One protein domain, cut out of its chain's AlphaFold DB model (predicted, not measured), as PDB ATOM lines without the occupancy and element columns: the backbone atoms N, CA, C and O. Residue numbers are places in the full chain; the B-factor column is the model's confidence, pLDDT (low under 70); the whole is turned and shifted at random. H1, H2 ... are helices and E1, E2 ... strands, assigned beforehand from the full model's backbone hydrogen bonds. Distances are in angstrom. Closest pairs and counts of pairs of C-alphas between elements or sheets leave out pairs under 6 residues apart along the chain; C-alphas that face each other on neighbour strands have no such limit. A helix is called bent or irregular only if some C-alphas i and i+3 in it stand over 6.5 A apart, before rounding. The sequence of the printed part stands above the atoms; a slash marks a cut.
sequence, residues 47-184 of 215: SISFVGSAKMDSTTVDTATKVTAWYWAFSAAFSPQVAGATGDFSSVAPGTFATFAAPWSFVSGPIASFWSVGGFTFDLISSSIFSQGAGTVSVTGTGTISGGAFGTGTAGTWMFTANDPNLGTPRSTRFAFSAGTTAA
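AT A GLANCE: This is residues 47 to 184 of the 215 residues of the protein "VPDSG-CTERM domain-containing protein" of Verrucomicrobia bacterium (UniProt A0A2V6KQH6). Look for a barrel of strands, slightly flattened and nearly closed: E4, E5, E6, E7, E8, E1 and E2 follow one another round its wall, and the unnamed stretch of residues 99 to 105 fills the gap between E2 and E4 by short pairings to both. E3 extends the wall beside the first half of E1, and the small helix H1 sits at the same end of the barrel as the turn between E6 and E7. The printed part has 138 residues, with eight named strands and one named helix: along the chain come E1 to E3, then H1, then E4 to E8; the neighbour pairs of the branched sheet are antiparallel, and the class is mostly strand. The whole is compact, with a radius of gyration of the C-alphas of 14.4 A, yet elongated in outline, spanning 49 by 28 by 20 A.

IN THESE COORDINATES: Find C-alpha 47 at (77.890, -30.049, 30.956); from there E1, residues 47 to 56, runs 25.4 A and bends by 66 degrees at residue 53. E2 is residues 66 to 71, E3 residues 81 to 85 and H1 residues 87 to 91. E4, residues 111 to 117, leads to E5, residues 120 to 133, 32.4 A long. E6, residues 136 to 147, covers 32.2 A, and E7, residues 150 to 163, covers 34.5 A. E8, residues 174 to 183, ends at C-alpha 183, (76.590, -26.380, 26.158).

HOW THE PARTS SIT: Start at E1, which has three neighbours: E2 and E3 on one side, E8 on the other. Look for N 55 and O 69, 2.8 A, between E1 and E2, and N 49 and O 84, 2.8 A, between E1 and E3. E1 and E8 have N 50 and O 179 at 2.8 A. From E4 to E8 runs a meander, each strand the antiparallel neighbour of the one before, with N 122 and O 115 at 2.9 A, N 128 and O 140 at 2.9 A, N 141 and O 158 at 2.8 A, and N 159 and O 180 at 2.9 A in its successive hairpins. Edge strands E2 and E4 are apart; residues 104 to 105 pair antiparallel with residues 66 to 67 of E2, and residues 99 to 100 with residues 115 to 116 of E4. H1 is on the sheet at a height of 6.4 A, over none of its strands, but only just: 2 of its 5 C-alphas fall on E1. H1 is irregular, with C-alphas 88 and 91 7.1 A apart; 0 of 1 O i to N i+4 pairs and 1 of 2 O i to N i+3 pairs are within hydrogen-bond range.

THE WHOLE: The C-alphas of Gly 151 and Thr 169, the two farthest apart, are 49.2 A from each other. The printed part has no cut, and its one long link, H1 to E4, has 19 residues. Confidence is under 70 at residue 74, residues 149 to 152 and residues 167 to 170.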
ATOM      1  N   SER A  47      79.217 -29.694  30.470       95.12
ATOM      2  CA  SER A  47      77.890 -30.049  30.956       95.12
ATOM      3  C   SER A  47      77.785 -29.919  32.467       95.12
ATOM      4  O   SER A  47      78.765 -30.087  33.195       95.12
ATOM      5  N   ILE A  48      76.573 -29.645  32.933       97.19
ATOM      6  CA  ILE A  48      76.207 -29.613  34.346       97.19
ATOM      7  C   ILE A  48      74.962 -30.467  34.555       97.19
ATOM      8  O   ILE A  48      74.017 -30.413  33.771       97.19
ATOM      9  N   SER A  49      74.971 -31.285  35.599       98.12
ATOM     10  CA  SER A  49      73.885 -32.199  35.942       98.12
ATOM     11  C   SER A  49      73.325 -31.880  37.319       98.12
ATOM     12  O   SER A  49      74.042 -31.410  38.203       98.12
ATOM     13  N   PHE A  50      72.041 -32.156  37.500       97.88
ATOM     14  CA  PHE A  50      71.273 -31.865  38.696       97.88
ATOM     15  C   PHE A  50      70.528 -33.105  39.167       97.88
ATOM     16  O   PHE A  50      70.067 -33.916  38.361       97.88
ATOM     17  N   VAL A  51      70.367 -33.211  40.479       97.06
ATOM     18  CA  VAL A  51      69.552 -34.235  41.133       97.06
ATOM     19  C   VAL A  51      68.692 -33.602  42.217       97.06
ATOM     20  O   VAL A  51      69.072 -32.618  42.860       97.06
ATOM     21  N   GLY A  52      67.517 -34.178  42.435       94.88
ATOM     22  CA  GLY A  52      66.614 -33.731  43.482       94.88
ATOM     23  C   GLY A  52      65.258 -34.408  43.393       94.88
ATOM     24  O   GLY A  52      65.114 -35.485  42.816       94.88
ATOM     25  N   SER A  53      64.260 -33.738  43.956       93.12
ATOM     26  CA  SER A  53      62.865 -34.156  43.913       93.12
ATOM     27  C   SER A  53      61.998 -33.046  43.323       93.12
ATOM     28  O   SER A  53      62.122 -31.882  43.696       93.12
ATOM     29  N   ALA A  54      61.080 -33.398  42.432       94.44
ATOM     30  CA  ALA A  54      60.110 -32.487  41.835       94.44
ATOM     31  C   ALA A  54      58.707 -32.841  42.331       94.44
ATOM     32  O   ALA A  54      58.325 -34.013  42.341       94.44
ATOM     33  N   LYS A  55      57.919 -31.842  42.746       93.88
ATOM     34  CA  LYS A  55      56.481 -32.038  42.952       93.88
ATOM     35  C   LYS A  55      55.750 -31.806  41.647       93.88
ATOM     36  O   LYS A  55      55.796 -30.696  41.120       93.88
ATOM     37  N   MET A  56      55.042 -32.813  41.167       94.75
ATOM     38  CA  MET A  56      54.262 -32.715  39.936       94.75
ATOM     39  C   MET A  56      52.791 -32.408  40.220       94.75
ATOM     40  O   MET A  56      52.335 -32.468  41.363       94.75
ATOM     41  N   ASP A  57      52.059 -32.045  39.173       95.50
ATOM     42  CA  ASP A  57      50.610 -31.825  39.194       95.50
ATOM     43  C   ASP A  57      49.781 -33.119  39.138       95.50
ATOM     44  O   ASP A  57      48.557 -33.064  39.216       95.50
ATOM     45  N   SER A  58      50.443 -34.273  39.044       93.69
ATOM     46  CA  SER A  58      49.836 -35.602  39.074       93.69
ATOM     47  C   SER A  58      50.508 -36.494  40.124       93.69
ATOM     48  O   SER A  58      51.613 -36.223  40.600       93.69
ATOM     49  N   THR A  59      49.827 -37.576  40.496       91.62
ATOM     50  CA  THR A  59      50.356 -38.661  41.341       91.62
ATOM     51  C   THR A  59      51.124 -39.711  40.537       91.62
ATOM     52  O   THR A  59      51.602 -40.690  41.109       91.62
ATOM     53  N   THR A  60      51.251 -39.518  39.223       92.25
ATOM     54  CA  THR A  60      52.072 -40.342  38.338       92.25
ATOM     55  C   THR A  60      52.739 -39.502  37.263       92.25
ATOM     56  O   THR A  60      52.142 -38.556  36.744       92.25
ATOM     57  N   VAL A  61      53.968 -39.863  36.907       93.81
ATOM     58  CA  VAL A  61      54.704 -39.217  35.818       93.81
ATOM     59  C   VAL A  61      54.054 -39.462  34.459       93.81
ATOM     60  O   VAL A  61      54.266 -38.663  33.558       93.81
ATOM     61  N   ASP A  62      53.221 -40.498  34.318       94.38
ATOM     62  CA  ASP A  62      52.555 -40.856  33.058       94.38
ATOM     63  C   ASP A  62      51.511 -39.821  32.613       94.38
ATOM     64  O   ASP A  62      51.200 -39.723  31.430       94.38
ATOM     65  N   THR A  63      50.968 -39.041  33.553       94.88
ATOM     66  CA  THR A  63      49.942 -38.017  33.281       94.88
ATOM     67  C   THR A  63      50.313 -36.630  33.797       94.88
ATOM     68  O   THR A  63      49.538 -35.687  33.641       94.88
ATOM     69  N   ALA A  64      51.484 -36.481  34.421       96.38
ATOM     70  CA  ALA A  64      51.993 -35.187  34.853       96.38
ATOM     71  C   ALA A  64      52.239 -34.265  33.649       96.38
ATOM     72  O   ALA A  64      52.735 -34.694  32.613       96.38
ATOM     73  N   THR A  65      51.950 -32.975  33.788       97.81
ATOM     74  CA  THR A  65      52.191 -31.987  32.719       97.81
ATOM     75  C   THR A  65      53.162 -30.886  33.129       97.81
ATOM     76  O   THR A  65      53.613 -30.096  32.289       97.81
ATOM     77  N   LYS A  66      53.485 -30.802  34.425       97.25
ATOM     78  CA  LYS A  66      54.344 -29.754  34.978       97.25
ATOM     79  C   LYS A  66      54.976 -30.126  36.311       97.25
ATOM     80  O   LYS A  66      54.407 -30.855  37.124       97.25
ATOM     81  N   VAL A  67      56.114 -29.496  36.579       97.56
ATOM     82  CA  VAL A  67      56.672 -29.354  37.923       97.56
ATOM     83  C   VAL A  67      56.047 -28.131  38.587       97.56
ATOM     84  O   VAL A  67      56.064 -27.029  38.049       97.56
ATOM     85  N   THR A  68      55.488 -28.321  39.775       96.69
ATOM     86  CA  THR A  68      54.880 -27.258  40.588       96.69
ATOM     87  C   THR A  68      55.829 -26.710  41.649       96.69
ATOM     88  O   THR A  68      55.664 -25.571  42.071       96.69
ATOM     89  N   ALA A  69      56.817 -27.502  42.074       95.44
ATOM     90  CA  ALA A  69      57.857 -27.084  43.007       95.44
ATOM     91  C   ALA A  69      59.070 -28.023  42.942       95.44
ATOM     92  O   ALA A  69      58.931 -29.206  42.619       95.44
ATOM     93  N   TRP A  70      60.235 -27.499  43.314       95.75
ATOM     94  CA  TRP A  70      61.512 -28.210  43.333       95.75
ATOM     95  C   TRP A  70      62.019 -28.385  44.759       95.75
ATOM     96  O   TRP A  70      61.810 -27.514  45.602       95.75
ATOM     97  N   TYR A  71      62.692 -29.501  45.021       93.19
ATOM     98  CA  TYR A  71      63.171 -29.866  46.346       93.19
ATOM     99  C   TYR A  71      64.487 -30.638  46.291       93.19
ATOM    100  O   TYR A  71      64.808 -31.298  45.301       93.19
ATOM    101  N   TRP A  72      65.197 -30.642  47.412       88.50
ATOM    102  CA  TRP A  72      66.215 -31.632  47.716       88.50
ATOM    103  C   TRP A  72      65.563 -32.944  48.161       88.50
ATOM    104  O   TRP A  72      64.505 -32.927  48.795       88.50
ATOM    105  N   ALA A  73      66.218 -34.070  47.862       71.94
ATOM    106  CA  ALA A  73      65.719 -35.442  48.008       71.94
ATOM    107  C   ALA A  73      64.852 -35.700  49.259       71.94
ATOM    108  O   ALA A  73      63.814 -36.351  49.158       71.94
ATOM    109  N   PHE A  74      65.231 -35.134  50.410       67.19
ATOM    110  CA  PHE A  74      64.567 -35.374  51.698       67.19
ATOM    111  C   PHE A  74      64.092 -34.111  52.424       67.19
ATOM    112  O   PHE A  74      63.647 -34.199  53.566       67.19
ATOM    113  N   SER A  75      64.186 -32.928  51.810       76.94
ATOM    114  CA  SER A  75      63.852 -31.676  52.495       76.94
ATOM    115  C   SER A  75      63.110 -30.705  51.596       76.94
ATOM    116  O   SER A  75      63.548 -30.380  50.495       76.94
ATOM    117  N   ALA A  76      61.998 -30.186  52.118       78.81
ATOM    118  CA  ALA A  76      61.254 -29.117  51.470       78.81
ATOM    119  C   ALA A  76      61.953 -27.747  51.565       78.81
ATOM    120  O   ALA A  76      61.535 -26.821  50.879       78.81
ATOM    121  N   ALA A  77      62.981 -27.621  52.412       77.56
ATOM    122  CA  ALA A  77      63.679 -26.364  52.675       77.56
ATOM    123  C   ALA A  77      64.805 -26.061  51.676       77.56
ATOM    124  O   ALA A  77      65.345 -24.959  51.684       77.56
ATOM    125  N   PHE A  78      65.178 -27.032  50.840       80.12
ATOM    126  CA  PHE A  78      66.309 -26.906  49.930       80.12
ATOM    127  C   PHE A  78      65.897 -27.199  48.494       80.12
ATOM    128  O   PHE A  78      65.013 -28.020  48.259       80.12
ATOM    129  N   SER A  79      66.564 -26.541  47.553       90.88
ATOM    130  CA  SER A  79      66.382 -26.728  46.114       90.88
ATOM    131  C   SER A  79      67.211 -27.921  45.598       90.88
ATOM    132  O   SER A  79      67.967 -28.522  46.367       90.88
ATOM    133  N   PRO A  80      67.084 -28.312  44.319       95.56
ATOM    134  CA  PRO A  80      67.932 -29.338  43.719       95.56
ATOM    135  C   PRO A  80      69.424 -28.992  43.796       95.56
ATOM    136  O   PRO A  80      69.797 -27.821  43.882       95.56
ATOM    137  N   GLN A  81      70.281 -30.010  43.745       95.94
ATOM    138  CA  GLN A  81      71.735 -29.848  43.813       95.94
ATOM    139  C   GLN A  81      72.410 -30.247  42.510       95.94
ATOM    140  O   GLN A  81      71.910 -31.092  41.768       95.94
ATOM    141  N   VAL A  82      73.590 -29.680  42.279       97.50
ATOM    142  CA  VAL A  82      74.512 -30.136  41.238       97.50
ATOM    143  C   VAL A  82      75.022 -31.532  41.588       97.50
ATOM    144  O   VAL A  82      75.588 -31.740  42.658       97.50
ATOM    145  N   ALA A  83      74.835 -32.486  40.680       97.00
ATOM    146  CA  ALA A  83      75.366 -33.843  40.803       97.00
ATOM    147  C   ALA A  83      76.794 -33.952  40.255       97.00
ATOM    148  O   ALA A  83      77.622 -34.681  40.793       97.00
ATOM    149  N   GLY A  84      77.090 -33.203  39.195       96.94
ATOM    150  CA  GLY A  84      78.390 -33.194  38.542       96.94
ATOM    151  C   GLY A  84      78.462 -32.113  37.474       96.94
ATOM    152  O   GLY A  84      77.440 -31.751  36.885       96.94
ATOM    153  N   ALA A  85      79.667 -31.610  37.236       96.75
ATOM    154  CA  ALA A  85      79.937 -30.533  36.298       96.75
ATOM    155  C   ALA A  85      81.271 -30.772  35.575       96.75
ATOM    156  O   ALA A  85      82.211 -31.316  36.154       96.75
ATOM    157  N   THR A  86      81.351 -30.382  34.305       95.12
ATOM    158  CA  THR A  86      82.532 -30.535  33.444       95.12
ATOM    159  C   THR A  86      82.783 -29.266  32.635       95.12
ATOM    160  O   THR A  86      81.921 -28.389  32.566       95.12
ATOM    161  N   GLY A  87      83.964 -29.167  32.016       91.12
ATOM    162  CA  GLY A  87      84.340 -28.005  31.208       91.12
ATOM    163  C   GLY A  87      84.278 -26.721  32.028       91.12
ATOM    164  O   GLY A  87      84.780 -26.669  33.154       91.12
ATOM    165  N   ASP A  88      83.597 -25.715  31.500       90.12
ATOM    166  CA  ASP A  88      83.491 -24.394  32.118       90.12
ATOM    167  C   ASP A  88      82.635 -24.391  33.391       90.12
ATOM    168  O   ASP A  88      82.811 -23.543  34.267       90.12
ATOM    169  N   PHE A  89      81.779 -25.401  33.562       92.88
ATOM    170  CA  PHE A  89      81.011 -25.596  34.788       92.88
ATOM    171  C   PHE A  89      81.822 -26.239  35.921       92.88
ATOM    172  O   PHE A  89      81.321 -26.323  37.037       92.88
ATOM    173  N   SER A  90      83.059 -26.693  35.681       93.75
ATOM    174  CA  SER A  90      83.868 -27.435  36.670       93.75
ATOM    175  C   SER A  90      84.167 -26.667  37.965       93.75
ATOM    176  O   SER A  90      84.479 -27.280  38.984       93.75
ATOM    177  N   SER A  91      84.034 -25.336  37.954       92.81
ATOM    178  CA  SER A  91      84.128 -24.491  39.151       92.81
ATOM    179  C   SER A  91      82.943 -24.659  40.113       92.81
ATOM    180  O   SER A  91      83.049 -24.318  41.292       92.81
ATOM    181  N   VAL A  92      81.821 -25.205  39.639       95.38
ATOM    182  CA  VAL A  92      80.630 -25.468  40.444       95.38
ATOM    183  C   VAL A  92      80.764 -26.835  41.110       95.38
ATOM    184  O   VAL A  92      80.641 -27.879  40.470       95.38
ATOM    185  N   ALA A  93      81.001 -26.836  42.422       96.56
ATOM    186  CA  ALA A  93      81.178 -28.068  43.179       96.56
ATOM    187  C   ALA A  93      79.880 -28.906  43.230       96.56
ATOM    188  O   ALA A  93      78.790 -28.339  43.402       96.56
ATOM    189  N   PRO A  94      79.962 -30.249  43.157       96.69
ATOM    190  CA  PRO A  94      78.833 -31.118  43.476       96.69
ATOM    191  C   PRO A  94      78.254 -30.816  44.864       96.69
ATOM    192  O   PRO A  94      78.983 -30.478  45.796       96.69
ATOM    193  N   GLY A  95      76.933 -30.918  44.999       94.81
ATOM    194  CA  GLY A  95      76.201 -30.534  46.207       94.81
ATOM    195  C   GLY A  95      75.825 -29.048  46.278       94.81
ATOM    196  O   GLY A  95      75.034 -28.668  47.141       94.81
ATOM    197  N   THR A  96      76.318 -28.201  45.363       96.56
ATOM    198  CA  THR A  96      75.887 -26.797  45.283       96.56
ATOM    199  C   THR A  96      74.401 -26.726  44.932       96.56
ATOM    200  O   THR A  96      73.962 -27.333  43.953       96.56
ATOM    201  N   PHE A  97      73.623 -25.981  45.718       95.81
ATOM    202  CA  PHE A  97      72.200 -25.781  45.456       95.81
ATOM    203  C   PHE A  97      71.973 -24.884  44.238       95.81
ATOM    204  O   PHE A  97      72.581 -23.821  44.113       95.81
ATOM    205  N   ALA A  98      71.058 -25.307  43.375       96.50
ATOM    206  CA  ALA A  98      70.621 -24.575  42.199       96.50
ATOM    207  C   ALA A  98      69.209 -24.028  42.409       96.50
ATOM    208  O   ALA A  98      68.351 -24.690  42.997       96.50
ATOM    209  N   THR A  99      68.949 -22.831  41.899       96.56
ATOM    210  CA  THR A  99      67.593 -22.279  41.842       96.56
ATOM    211  C   THR A  99      66.951 -22.707  40.535       96.56
ATOM    212  O   THR A  99      67.609 -22.663  39.502       96.56
ATOM    213  N   PHE A 100      65.679 -23.101  40.578       97.44
ATOM    214  CA  PHE A 100      64.890 -23.466  39.404       97.44
ATOM    215  C   PHE A 100      63.595 -22.660  39.358       97.44
ATOM    216  O   PHE A 100      62.952 -22.452  40.391       97.44
ATOM    217  N   ALA A 101      63.176 -22.265  38.159       97.38
ATOM    218  CA  ALA A 101      61.878 -21.650  37.941       97.38
ATOM    219  C   ALA A 101      60.750 -22.658  38.223       97.38
ATOM    220  O   ALA A 101      60.778 -23.807  37.772       97.38
ATOM    221  N   ALA A 102      59.736 -22.225  38.972       94.94
ATOM    222  CA  ALA A 102      58.522 -22.990  39.225       94.94
ATOM    223  C   ALA A 102      57.297 -22.057  39.232       94.94
ATOM    224  O   ALA A 102      57.397 -20.943  39.747       94.94
ATOM    225  N   PRO A 103      56.137 -22.507  38.723       96.88
ATOM    226  CA  PRO A 103      55.917 -23.789  38.052       96.88
ATOM    227  C   PRO A 103      56.583 -23.846  36.665       96.88
ATOM    228  O   PRO A 103      56.784 -22.822  36.021       96.88
ATOM    229  N   TRP A 104      56.883 -25.053  36.189       98.12
ATOM    230  CA  TRP A 104      57.412 -25.306  34.846       98.12
ATOM    231  C   TRP A 104      56.588 -26.379  34.138       98.12
ATOM    232  O   TRP A 104      56.508 -27.507  34.621       98.12
ATOM    233  N   SER A 105      55.978 -26.042  32.996       98.38
ATOM    234  CA  SER A 105      55.286 -27.023  32.152       98.38
ATOM    235  C   SER A 105      56.266 -27.760  31.250       98.38
ATOM    236  O   SER A 105      57.147 -27.140  30.667       98.38
ATOM    237  N   PHE A 106      56.090 -29.074  31.097       98.44
ATOM    238  CA  PHE A 106      56.957 -29.893  30.246       98.44
ATOM    239  C   PHE A 106      56.954 -29.429  28.786       98.44
ATOM    240  O   PHE A 106      57.970 -29.543  28.101       98.44
ATOM    241  N   VAL A 107      55.840 -28.846  28.338       98.25
ATOM    242  CA  VAL A 107      55.733 -28.144  27.060       98.25
ATOM    243  C   VAL A 107      55.620 -26.652  27.350       98.25
ATOM    244  O   VAL A 107      54.563 -26.173  27.762       98.25
ATOM    245  N   SER A 108      56.709 -25.909  27.168       97.94
ATOM    246  CA  SER A 108      56.744 -24.475  27.462       97.94
ATOM    247  C   SER A 108      57.442 -23.672  26.374       97.94
ATOM    248  O   SER A 108      58.281 -24.186  25.634       97.94
ATOM    249  N   GLY A 109      57.105 -22.383  26.321       97.19
ATOM    250  CA  GLY A 109      57.890 -21.367  25.625       97.19
ATOM    251  C   GLY A 109      59.039 -20.836  26.494       97.19
ATOM    252  O   GLY A 109      59.465 -21.529  27.427       97.19
ATOM    253  N   PRO A 110      59.514 -19.610  26.211       98.00
ATOM    254  CA  PRO A 110      60.672 -19.047  26.887       98.00
ATOM    255  C   PRO A 110      60.459 -18.829  28.388       98.00
ATOM    256  O   PRO A 110      59.425 -18.307  28.808       98.00
ATOM    257  N   ILE A 111      61.464 -19.185  29.187       98.12
ATOM    258  CA  ILE A 111      61.527 -18.950  30.632       98.12
ATOM    259  C   ILE A 111      62.912 -18.397  30.956       98.12
ATOM    260  O   ILE A 111      63.912 -19.115  30.895       98.12
ATOM    261  N   ALA A 112      62.957 -17.114  31.313       96.69
ATOM    262  CA  ALA A 112      64.180 -16.472  31.774       96.69
ATOM    263  C   ALA A 112      64.626 -17.064  33.116       96.69
ATOM    264  O   ALA A 112      63.795 -17.346  33.982       96.69
ATOM    265  N   SER A 113      65.936 -17.226  33.285       95.25
ATOM    266  CA  SER A 113      66.574 -17.815  34.460       95.25
ATOM    267  C   SER A 113      65.899 -19.118  34.899       95.25
ATOM    268  O   SER A 113      65.560 -19.311  36.068       95.25
ATOM    269  N   PHE A 114      65.667 -20.020  33.938       97.94
ATOM    270  CA  PHE A 114      65.038 -21.312  34.194       97.94
ATOM    271  C   PHE A 114      65.782 -22.097  35.278       97.94
ATOM    272  O   PHE A 114      65.143 -22.677  36.156       97.94
ATOM    273  N   TRP A 115      67.114 -22.047  35.268       97.81
ATOM    274  CA  TRP A 115      67.907 -22.358  36.449       97.81
ATOM    275  C   TRP A 115      69.105 -21.423  36.602       97.81
ATOM    276  O   TRP A 115      69.583 -20.835  35.630       97.81
ATOM    277  N   SER A 116      69.606 -21.302  37.831       96.31
ATOM    278  CA  SER A 116      70.865 -20.615  38.135       96.31
ATOM    279  C   SER A 116      71.645 -21.320  39.245       96.31
ATOM    280  O   SER A 116      71.070 -21.806  40.223       96.31
ATOM    281  N   VAL A 117      72.968 -21.400  39.086       96.31
ATOM    282  CA  VAL A 117      73.882 -21.988  40.074       96.31
ATOM    283  C   VAL A 117      75.316 -21.522  39.841       96.31
ATOM    284  O   VAL A 117      75.762 -21.424  38.703       96.31
ATOM    285  N   GLY A 118      76.056 -21.243  40.917       93.25
ATOM    286  CA  GLY A 118      77.501 -20.985  40.833       93.25
ATOM    287  C   GLY A 118      77.896 -19.835  39.897       93.25
ATOM    288  O   GLY A 118      78.965 -19.876  39.305       93.25
ATOM    289  N   GLY A 119      77.021 -18.838  39.722       92.62
ATOM    290  CA  GLY A 119      77.233 -17.722  38.793       92.62
ATOM    291  C   GLY A 119      76.847 -18.004  37.337       92.62
ATOM    292  O   GLY A 119      76.947 -17.095  36.518       92.62
ATOM    293  N   PHE A 120      76.376 -19.211  37.018       94.38
ATOM    294  CA  PHE A 120      75.792 -19.564  35.726       94.38
ATOM    295  C   PHE A 120      74.270 -19.470  35.764       94.38
ATOM    296  O   PHE A 120      73.640 -19.749  36.786       94.38
ATOM    297  N   THR A 121      73.685 -19.118  34.628       95.56
ATOM    298  CA  THR A 121      72.241 -19.076  34.400       95.56
ATOM    299  C   THR A 121      71.916 -19.762  33.083       95.56
ATOM    300  O   THR A 121      72.670 -19.640  32.120       95.56
ATOM    301  N   PHE A 122      70.786 -20.458  33.027       96.50
ATOM    302  CA  PHE A 122      70.219 -20.971  31.789       96.50
ATOM    303  C   PHE A 122      68.834 -20.388  31.565       96.50
ATOM    304  O   PHE A 122      67.932 -20.574  32.382       96.50
ATOM    305  N   ASP A 123      68.667 -19.711  30.440       96.88
ATOM    306  CA  ASP A 123      67.385 -19.235  29.945       96.88
ATOM    307  C   ASP A 123      66.812 -20.293  29.005       96.88
ATOM    308  O   ASP A 123      67.396 -20.599  27.963       96.88
ATOM    309  N   LEU A 124      65.671 -20.873  29.367       98.06
ATOM    310  CA  LEU A 124      64.987 -21.833  28.510       98.06
ATOM    311  C   LEU A 124      64.301 -21.070  27.372       98.06
ATOM    312  O   LEU A 124      63.604 -20.091  27.618       98.06
ATOM    313  N   ILE A 125      64.460 -21.525  26.133       98.25
ATOM    314  CA  ILE A 125      63.743 -20.997  24.961       98.25
ATOM    315  C   ILE A 125      62.469 -21.807  24.722       98.25
ATOM    316  O   ILE A 125      61.409 -21.244  24.459       98.25
ATOM    317  N   SER A 126      62.569 -23.132  24.817       98.38
ATOM    318  CA  SER A 126      61.432 -24.037  24.663       98.38
ATOM    319  C   SER A 126      61.717 -25.394  25.287       98.38
ATOM    320  O   SER A 126      62.868 -25.836  25.302       98.38
ATOM    321  N   SER A 127      60.667 -26.088  25.720       98.62
ATOM    322  CA  SER A 127      60.733 -27.502  26.095       98.62
ATOM    323  C   SER A 127      59.589 -28.310  25.496       98.62
ATOM    324  O   SER A 127      58.533 -27.771  25.161       98.62
ATOM    325  N   SER A 128      59.810 -29.614  25.363       98.50
ATOM    326  CA  SER A 128      58.808 -30.574  24.910       98.50
ATOM    327  C   SER A 128      59.030 -31.942  25.549       98.50
ATOM    328  O   SER A 128      60.157 -32.323  25.885       98.50
ATOM    329  N   ILE A 129      57.945 -32.695  25.712       98.50
ATOM    330  CA  ILE A 129      58.001 -34.080  26.180       98.50
ATOM    331  C   ILE A 129      58.662 -34.917  25.085       98.50
ATOM    332  O   ILE A 129      58.151 -35.002  23.971       98.50
ATOM    333  N   PHE A 130      59.795 -35.534  25.410       98.06
ATOM    334  CA  PHE A 130      60.473 -36.476  24.525       98.06
ATOM    335  C   PHE A 130      59.847 -37.871  24.627       98.06
ATOM    336  O   PHE A 130      59.642 -38.541  23.620       98.06
ATOM    337  N   SER A 131      59.519 -38.299  25.848       98.12
ATOM    338  CA  SER A 131      58.819 -39.554  26.122       98.12
ATOM    339  C   SER A 131      58.051 -39.453  27.437       98.12
ATOM    340  O   SER A 131      58.525 -38.823  28.382       98.12
ATOM    341  N   GLN A 132      56.874 -40.068  27.508       97.75
ATOM    342  CA  GLN A 132      56.064 -40.135  28.719       97.75
ATOM    343  C   GLN A 132      55.226 -41.412  28.722       97.75
ATOM    344  O   GLN A 132      54.558 -41.720  27.736       97.75
ATOM    345  N   GLY A 133      55.269 -42.146  29.832       94.00
ATOM    346  CA  GLY A 133      54.550 -43.400  30.021       94.00
ATOM    347  C   GLY A 133      55.410 -44.468  30.695       94.00
ATOM    348  O   GLY A 133      56.623 -44.314  30.856       94.00
ATOM    349  N   ALA A 134      54.774 -45.584  31.062       92.44
ATOM    350  CA  ALA A 134      55.424 -46.725  31.709       92.44
ATOM    351  C   ALA A 134      56.214 -46.340  32.979       92.44
ATOM    352  O   ALA A 134      57.278 -46.894  33.263       92.44
ATOM    353  N   GLY A 135      55.703 -45.374  33.743       92.81
ATOM    354  CA  GLY A 135      56.317 -44.888  34.973       92.81
ATOM    355  C   GLY A 135      57.557 -44.025  34.753       92.81
ATOM    356  O   GLY A 135      58.354 -43.878  35.681       92.81
ATOM    357  N   THR A 136      57.756 -43.462  33.557       95.19
ATOM    358  CA  THR A 136      58.861 -42.537  33.259       95.19
ATOM    359  C   THR A 136      58.383 -41.347  32.431       95.19
ATOM    360  O   THR A 136      57.589 -41.490  31.505       95.19
ATOM    361  N   VAL A 137      58.915 -40.162  32.728       97.62
ATOM    362  CA  VAL A 137      58.802 -38.982  31.865       97.62
ATOM    363  C   VAL A 137      60.189 -38.438  31.556       97.62
ATOM    364  O   VAL A 137      61.036 -38.334  32.442       97.62
ATOM    365  N   SER A 138      60.412 -38.087  30.294       98.31
ATOM    366  CA  SER A 138      61.616 -37.443  29.790       98.31
ATOM    367  C   SER A 138      61.226 -36.203  28.992       98.31
ATOM    368  O   SER A 138      60.386 -36.257  28.092       98.31
ATOM    369  N   VAL A 139      61.829 -35.072  29.340       98.69
ATOM    370  CA  VAL A 139      61.550 -33.764  28.749       98.69
ATOM    371  C   VAL A 139      62.856 -33.192  28.231       98.69
ATOM    372  O   VAL A 139      63.849 -33.139  28.955       98.69
ATOM    373  N   THR A 140      62.837 -32.735  26.985       98.44
ATOM    374  CA  THR A 140      63.967 -32.045  26.362       98.44
ATOM    375  C   THR A 140      63.663 -30.566  26.238       98.44
ATOM    376  O   THR A 140      62.507 -30.157  26.130       98.44
ATOM    377  N   GLY A 141      64.702 -29.744  26.244       98.06
ATOM    378  CA  GLY A 141      64.581 -28.325  25.974       98.06
ATOM    379  C   GLY A 141      65.828 -27.750  25.334       98.06
ATOM    380  O   GLY A 141      66.891 -28.366  25.311       98.06
ATOM    381  N   THR A 142      65.688 -26.540  24.821       97.50
ATOM    382  CA  THR A 142      66.781 -25.742  24.265       97.50
ATOM    383  C   THR A 142      66.783 -24.387  24.937       97.50
ATOM    384  O   THR A 142      65.723 -23.871  25.292       97.50
ATOM    385  N   GLY A 143      67.957 -23.798  25.097       95.88
ATOM    386  CA  GLY A 143      68.102 -22.520  25.771       95.88
ATOM    387  C   GLY A 143      69.473 -21.903  25.578       95.88
ATOM    388  O   GLY A 143      70.260 -22.349  24.740       95.88
ATOM    389  N   THR A 144      69.752 -20.876  26.369       94.06
ATOM    390  CA  THR A 144      71.031 -20.167  26.378       94.06
ATOM    391  C   THR A 144      71.620 -20.136  27.773       94.06
ATOM    392  O   THR A 144      70.942 -19.818  28.742       94.06
ATOM    393  N   ILE A 145      72.905 -20.446  27.864       93.38
ATOM    394  CA  ILE A 145      73.717 -20.425  29.073       93.38
ATOM    395  C   ILE A 145      74.451 -19.085  29.119       93.38
ATOM    396  O   ILE A 145      75.059 -18.667  28.132       93.38
ATOM    397  N   SER A 146      74.431 -18.424  30.263       91.38
ATOM    398  CA  SER A 146      75.197 -17.209  30.534       91.38
ATOM    399  C   SER A 146      75.900 -17.302  31.889       91.38
ATOM    400  O   SER A 146      75.528 -18.117  32.735       91.38
ATOM    401  N   GLY A 147      76.924 -16.471  32.096       87.25
ATOM    402  CA  GLY A 147      77.667 -16.394  33.357       87.25
ATOM    403  C   GLY A 147      79.080 -16.985  33.305       87.25
ATOM    404  O   GLY A 147      79.539 -17.489  32.280       87.25
ATOM    405  N   GLY A 148      79.794 -16.878  34.429       76.38
ATOM    406  CA  GLY A 148      81.228 -17.179  34.507       76.38
ATOM    407  C   GLY A 148      82.100 -16.120  33.815       76.38
ATOM    408  O   GLY A 148      81.787 -14.932  33.846       76.38
ATOM    409  N   ALA A 149      83.208 -16.548  33.199       69.12
ATOM    410  CA  ALA A 149      84.091 -15.692  32.389       69.12
ATOM    411  C   ALA A 149      83.656 -15.591  30.909       69.12
ATOM    412  O   ALA A 149      84.363 -15.008  30.086       69.12
ATOM    413  N   PHE A 150      82.512 -16.186  30.567       65.56
ATOM    414  CA  PHE A 150      82.027 -16.370  29.203       65.56
ATOM    415  C   PHE A 150      80.914 -15.362  28.899       65.56
ATOM    416  O   PHE A 150      80.228 -14.883  29.804       65.56
ATOM    417  N   GLY A 151      80.785 -14.977  27.627       62.25
ATOM    418  CA  GLY A 151      79.889 -13.897  27.213       62.25
ATOM    419  C   GLY A 151      78.399 -14.219  27.381       62.25
ATOM    420  O   GLY A 151      77.985 -15.257  27.900       62.25
ATOM    421  N   THR A 152      77.558 -13.289  26.935       64.81
ATOM    422  CA  THR A 152      76.101 -13.382  27.057       64.81
ATOM    423  C   THR A 152      75.523 -14.334  26.003       64.81
ATOM    424  O   THR A 152      75.161 -13.901  24.912       64.81
ATOM    425  N   GLY A 153      75.416 -15.625  26.332       77.75
ATOM    426  CA  GLY A 153      74.529 -16.565  25.635       77.75
ATOM    427  C   GLY A 153      75.233 -17.616  24.777       77.75
ATOM    428  O   GLY A 153      75.383 -17.464  23.569       77.75
ATOM    429  N   THR A 154      75.581 -18.741  25.395       89.56
ATOM    430  CA  THR A 154      75.971 -19.975  24.704       89.56
ATOM    431  C   THR A 154      74.747 -20.859  24.518       89.56
ATOM    432  O   THR A 154      74.062 -21.152  25.493       89.56
ATOM    433  N   ALA A 155      74.452 -21.304  23.298       91.69
ATOM    434  CA  ALA A 155      73.345 -22.233  23.081       91.69
ATOM    435  C   ALA A 155      73.557 -23.530  23.882       91.69
ATOM    436  O   ALA A 155      74.674 -24.028  23.994       91.69
ATOM    437  N   GLY A 156      72.488 -24.095  24.432       93.75
ATOM    438  CA  GLY A 156      72.554 -25.329  25.204       93.75
ATOM    439  C   GLY A 156      71.269 -26.135  25.132       93.75
ATOM    440  O   GLY A 156      70.194 -25.615  24.824       93.75
ATOM    441  N   THR A 157      71.386 -27.422  25.433       96.88
ATOM    442  CA  THR A 157      70.253 -28.347  25.530       96.88
ATOM    443  C   THR A 157      70.002 -28.721  26.978       96.88
ATOM    444  O   THR A 157      70.949 -29.004  27.707       96.88
ATOM    445  N   TRP A 158      68.734 -28.786  27.358       97.81
ATOM    446  CA  TRP A 158      68.238 -29.247  28.646       97.81
ATOM    447  C   TRP A 158      67.632 -30.645  28.511       97.81
ATOM    448  O   TRP A 158      66.921 -30.927  27.545       97.81
ATOM    449  N   MET A 159      67.874 -31.503  29.496       98.25
ATOM    450  CA  MET A 159      67.223 -32.803  29.633       98.25
ATOM    451  C   MET A 159      66.761 -32.974  31.074       98.25
ATOM    452  O   MET A 159      67.545 -32.772  31.994       98.25
ATOM    453  N   PHE A 160      65.518 -33.393  31.269       98.56
ATOM    454  CA  PHE A 160      64.935 -33.737  32.562       98.56
ATOM    455  C   PHE A 160      64.329 -35.132  32.477       98.56
ATOM    456  O   PHE A 160      63.647 -35.446  31.504       98.56
ATOM    457  N   THR A 161      64.562 -35.970  33.482       98.25
ATOM    458  CA  THR A 161      63.938 -37.289  33.604       98.25
ATOM    459  C   THR A 161      63.468 -37.517  35.030       98.25
ATOM    460  O   THR A 161      64.183 -37.213  35.984       98.25
ATOM    461  N   ALA A 162      62.274 -38.077  35.172       96.31
ATOM    462  CA  ALA A 162      61.726 -38.494  36.452       96.31
ATOM    463  C   ALA A 162      60.966 -39.813  36.304       96.31
ATOM    464  O   ALA A 162      60.416 -40.115  35.243       96.31
ATOM    465  N   ASN A 163      60.925 -40.579  37.389       93.50
ATOM    466  CA  ASN A 163      60.289 -41.890  37.434       93.50
ATOM    467  C   ASN A 163      59.219 -41.929  38.523       93.50
ATOM    468  O   ASN A 163      59.351 -41.267  39.559       93.50
ATOM    469  N   ASP A 164      58.182 -42.734  38.302       90.50
ATOM    470  CA  ASP A 164      57.180 -43.027  39.320       90.50
ATOM    471  C   ASP A 164      57.862 -43.599  40.576       90.50
ATOM    472  O   ASP A 164      58.673 -44.528  40.479       90.50
ATOM    473  N   PRO A 165      57.544 -43.090  41.779       81.12
ATOM    474  CA  PRO A 165      58.054 -43.673  43.001       81.12
ATOM    475  C   PRO A 165      57.424 -45.056  43.188       81.12
ATOM    476  O   PRO A 165      56.199 -45.197  43.211       81.12
ATOM    477  N   ASN A 166      58.250 -46.085  43.384       72.00
ATOM    478  CA  ASN A 166      57.778 -47.434  43.698       72.00
ATOM    479  C   ASN A 166      57.351 -47.543  45.178       72.00
ATOM    480  O   ASN A 166      57.938 -48.290  45.954       72.00
ATOM    481  N   LEU A 167      56.386 -46.719  45.598       65.19
ATOM    482  CA  LEU A 167      55.987 -46.556  47.004       65.19
ATOM    483  C   LEU A 167      54.620 -47.171  47.351       65.19
ATOM    484  O   LEU A 167      54.120 -46.960  48.452       65.19
ATOM    485  N   GLY A 168      54.005 -47.950  46.457       61.94
ATOM    486  CA  GLY A 168      52.644 -48.452  46.680       61.94
ATOM    487  C   GLY A 168      51.625 -47.313  46.858       61.94
ATOM    488  O   GLY A 168      51.827 -46.194  46.381       61.94
ATOM    489  N   THR A 169      50.493 -47.595  47.504       56.72
ATOM    490  CA  THR A 169      49.457 -46.595  47.824       56.72
ATOM    491  C   THR A 169      49.576 -46.109  49.274       56.72
ATOM    492  O   THR A 169      49.684 -46.957  50.161       56.72
ATOM    493  N   PRO A 170      49.463 -44.792  49.553       63.22
ATOM    494  CA  PRO A 170      49.147 -43.709  48.617       63.22
ATOM    495  C   PRO A 170      50.358 -43.243  47.793       63.22
ATOM    496  O   PRO A 170      51.470 -43.114  48.300       63.22
ATOM    497  N   ARG A 171      50.115 -42.936  46.512       70.62
ATOM    498  CA  ARG A 171      51.140 -42.409  45.605       70.62
ATOM    499  C   ARG A 171      51.559 -40.999  46.031       70.62
ATOM    500  O   ARG A 171      50.718 -40.124  46.234       70.62
ATOM    501  N   SER A 172      52.867 -40.784  46.154       76.06
ATOM    502  CA  SER A 172      53.462 -39.473  46.430       76.06
ATOM    503  C   SER A 172      53.380 -38.579  45.192       76.06
ATOM    504  O   SER A 172      53.579 -39.044  44.077       76.06
ATOM    505  N   THR A 173      53.158 -37.277  45.380       82.88
ATOM    506  CA  THR A 173      53.312 -36.284  44.301       82.88
ATOM    507  C   THR A 173      54.751 -35.780  44.177       82.88
ATOM    508  O   THR A 173      54.988 -34.821  43.451       82.88
ATOM    509  N   ARG A 174      55.699 -36.333  44.948       88.81
ATOM    510  CA  ARG A 174      57.132 -36.014  44.895       88.81
ATOM    511  C   ARG A 174      57.873 -37.142  44.196       88.81
ATOM    512  O   ARG A 174      57.832 -38.280  44.662       88.81
ATOM    513  N   PHE A 175      58.581 -36.785  43.138       91.94
ATOM    514  CA  PHE A 175      59.276 -37.700  42.244       91.94
ATOM    515  C   PHE A 175      60.757 -37.364  42.262       91.94
ATOM    516  O   PHE A 175      61.115 -36.193  42.124       91.94
ATOM    517  N   ALA A 176      61.612 -38.370  42.433       92.69
ATOM    518  CA  ALA A 176      63.038 -38.181  42.212       92.69
ATOM    519  C   ALA A 176      63.271 -37.852  40.733       92.69
ATOM    520  O   ALA A 176      62.607 -38.411  39.856       92.69
ATOM    521  N   PHE A 177      64.201 -36.943  40.467       95.12
ATOM    522  CA  PHE A 177      64.571 -36.588  39.108       95.12
ATOM    523  C   PHE A 177      66.083 -36.482  38.956       95.12
ATOM    524  O   PHE A 177      66.815 -36.172  39.904       95.12
ATOM    525  N   SER A 178      66.524 -36.683  37.724       97.12
ATOM    526  CA  SER A 178      67.837 -36.282  37.245       97.12
ATOM    527  C   SER A 178      67.655 -35.360  36.050       97.12
ATOM    528  O   SER A 178      66.708 -35.483  35.269       97.12
ATOM    529  N   ALA A 179      68.534 -34.379  35.930       97.31
ATOM    530  CA  ALA A 179      68.490 -33.453  34.819       97.31
ATOM    531  C   ALA A 179      69.881 -32.941  34.471       97.31
ATOM    532  O   ALA A 179      70.828 -33.130  35.232       97.31
ATOM    533  N   GLY A 180      70.024 -32.280  33.333       96.62
ATOM    534  CA  GLY A 180      71.296 -31.694  32.954       96.62
ATOM    535  C   GLY A 180      71.195 -30.735  31.788       96.62
ATOM    536  O   GLY A 180      70.265 -30.790  30.986       96.62
ATOM    537  N   THR A 181      72.182 -29.851  31.722       97.06
ATOM    538  CA  THR A 181      72.404 -28.949  30.600       97.06
ATOM    539  C   THR A 181      73.754 -29.246  29.979       97.06
ATOM    540  O   THR A 181      74.747 -29.387  30.692       97.06
ATOM    541  N   THR A 182      73.793 -29.288  28.653       95.38
ATOM    542  CA  THR A 182      75.034 -29.386  27.881       95.38
ATOM    543  C   THR A 182      75.147 -28.157  26.998       95.38
ATOM    544  O   THR A 182      74.203 -27.829  26.275       95.38
ATOM    545  N   ALA A 183      76.287 -27.472  27.066       91.56
ATOM    546  CA  ALA A 183      76.590 -26.380  26.158       91.56
ATOM    547  C   ALA A 183      76.855 -26.939  24.752       91.56
ATOM    548  O   ALA A 183      77.594 -27.912  24.584       91.56
ATOM    549  N   ALA A 184      76.235 -26.344  23.737       82.94
ATOM    550  CA  ALA A 184      76.506 -26.677  22.351       82.94
ATOM    551  C   ALA A 184      77.834 -26.032  21.945       82.94
ATOM    552  O   ALA A 184      77.989 -24.815  22.039       82.94
TER     553      ALA A 184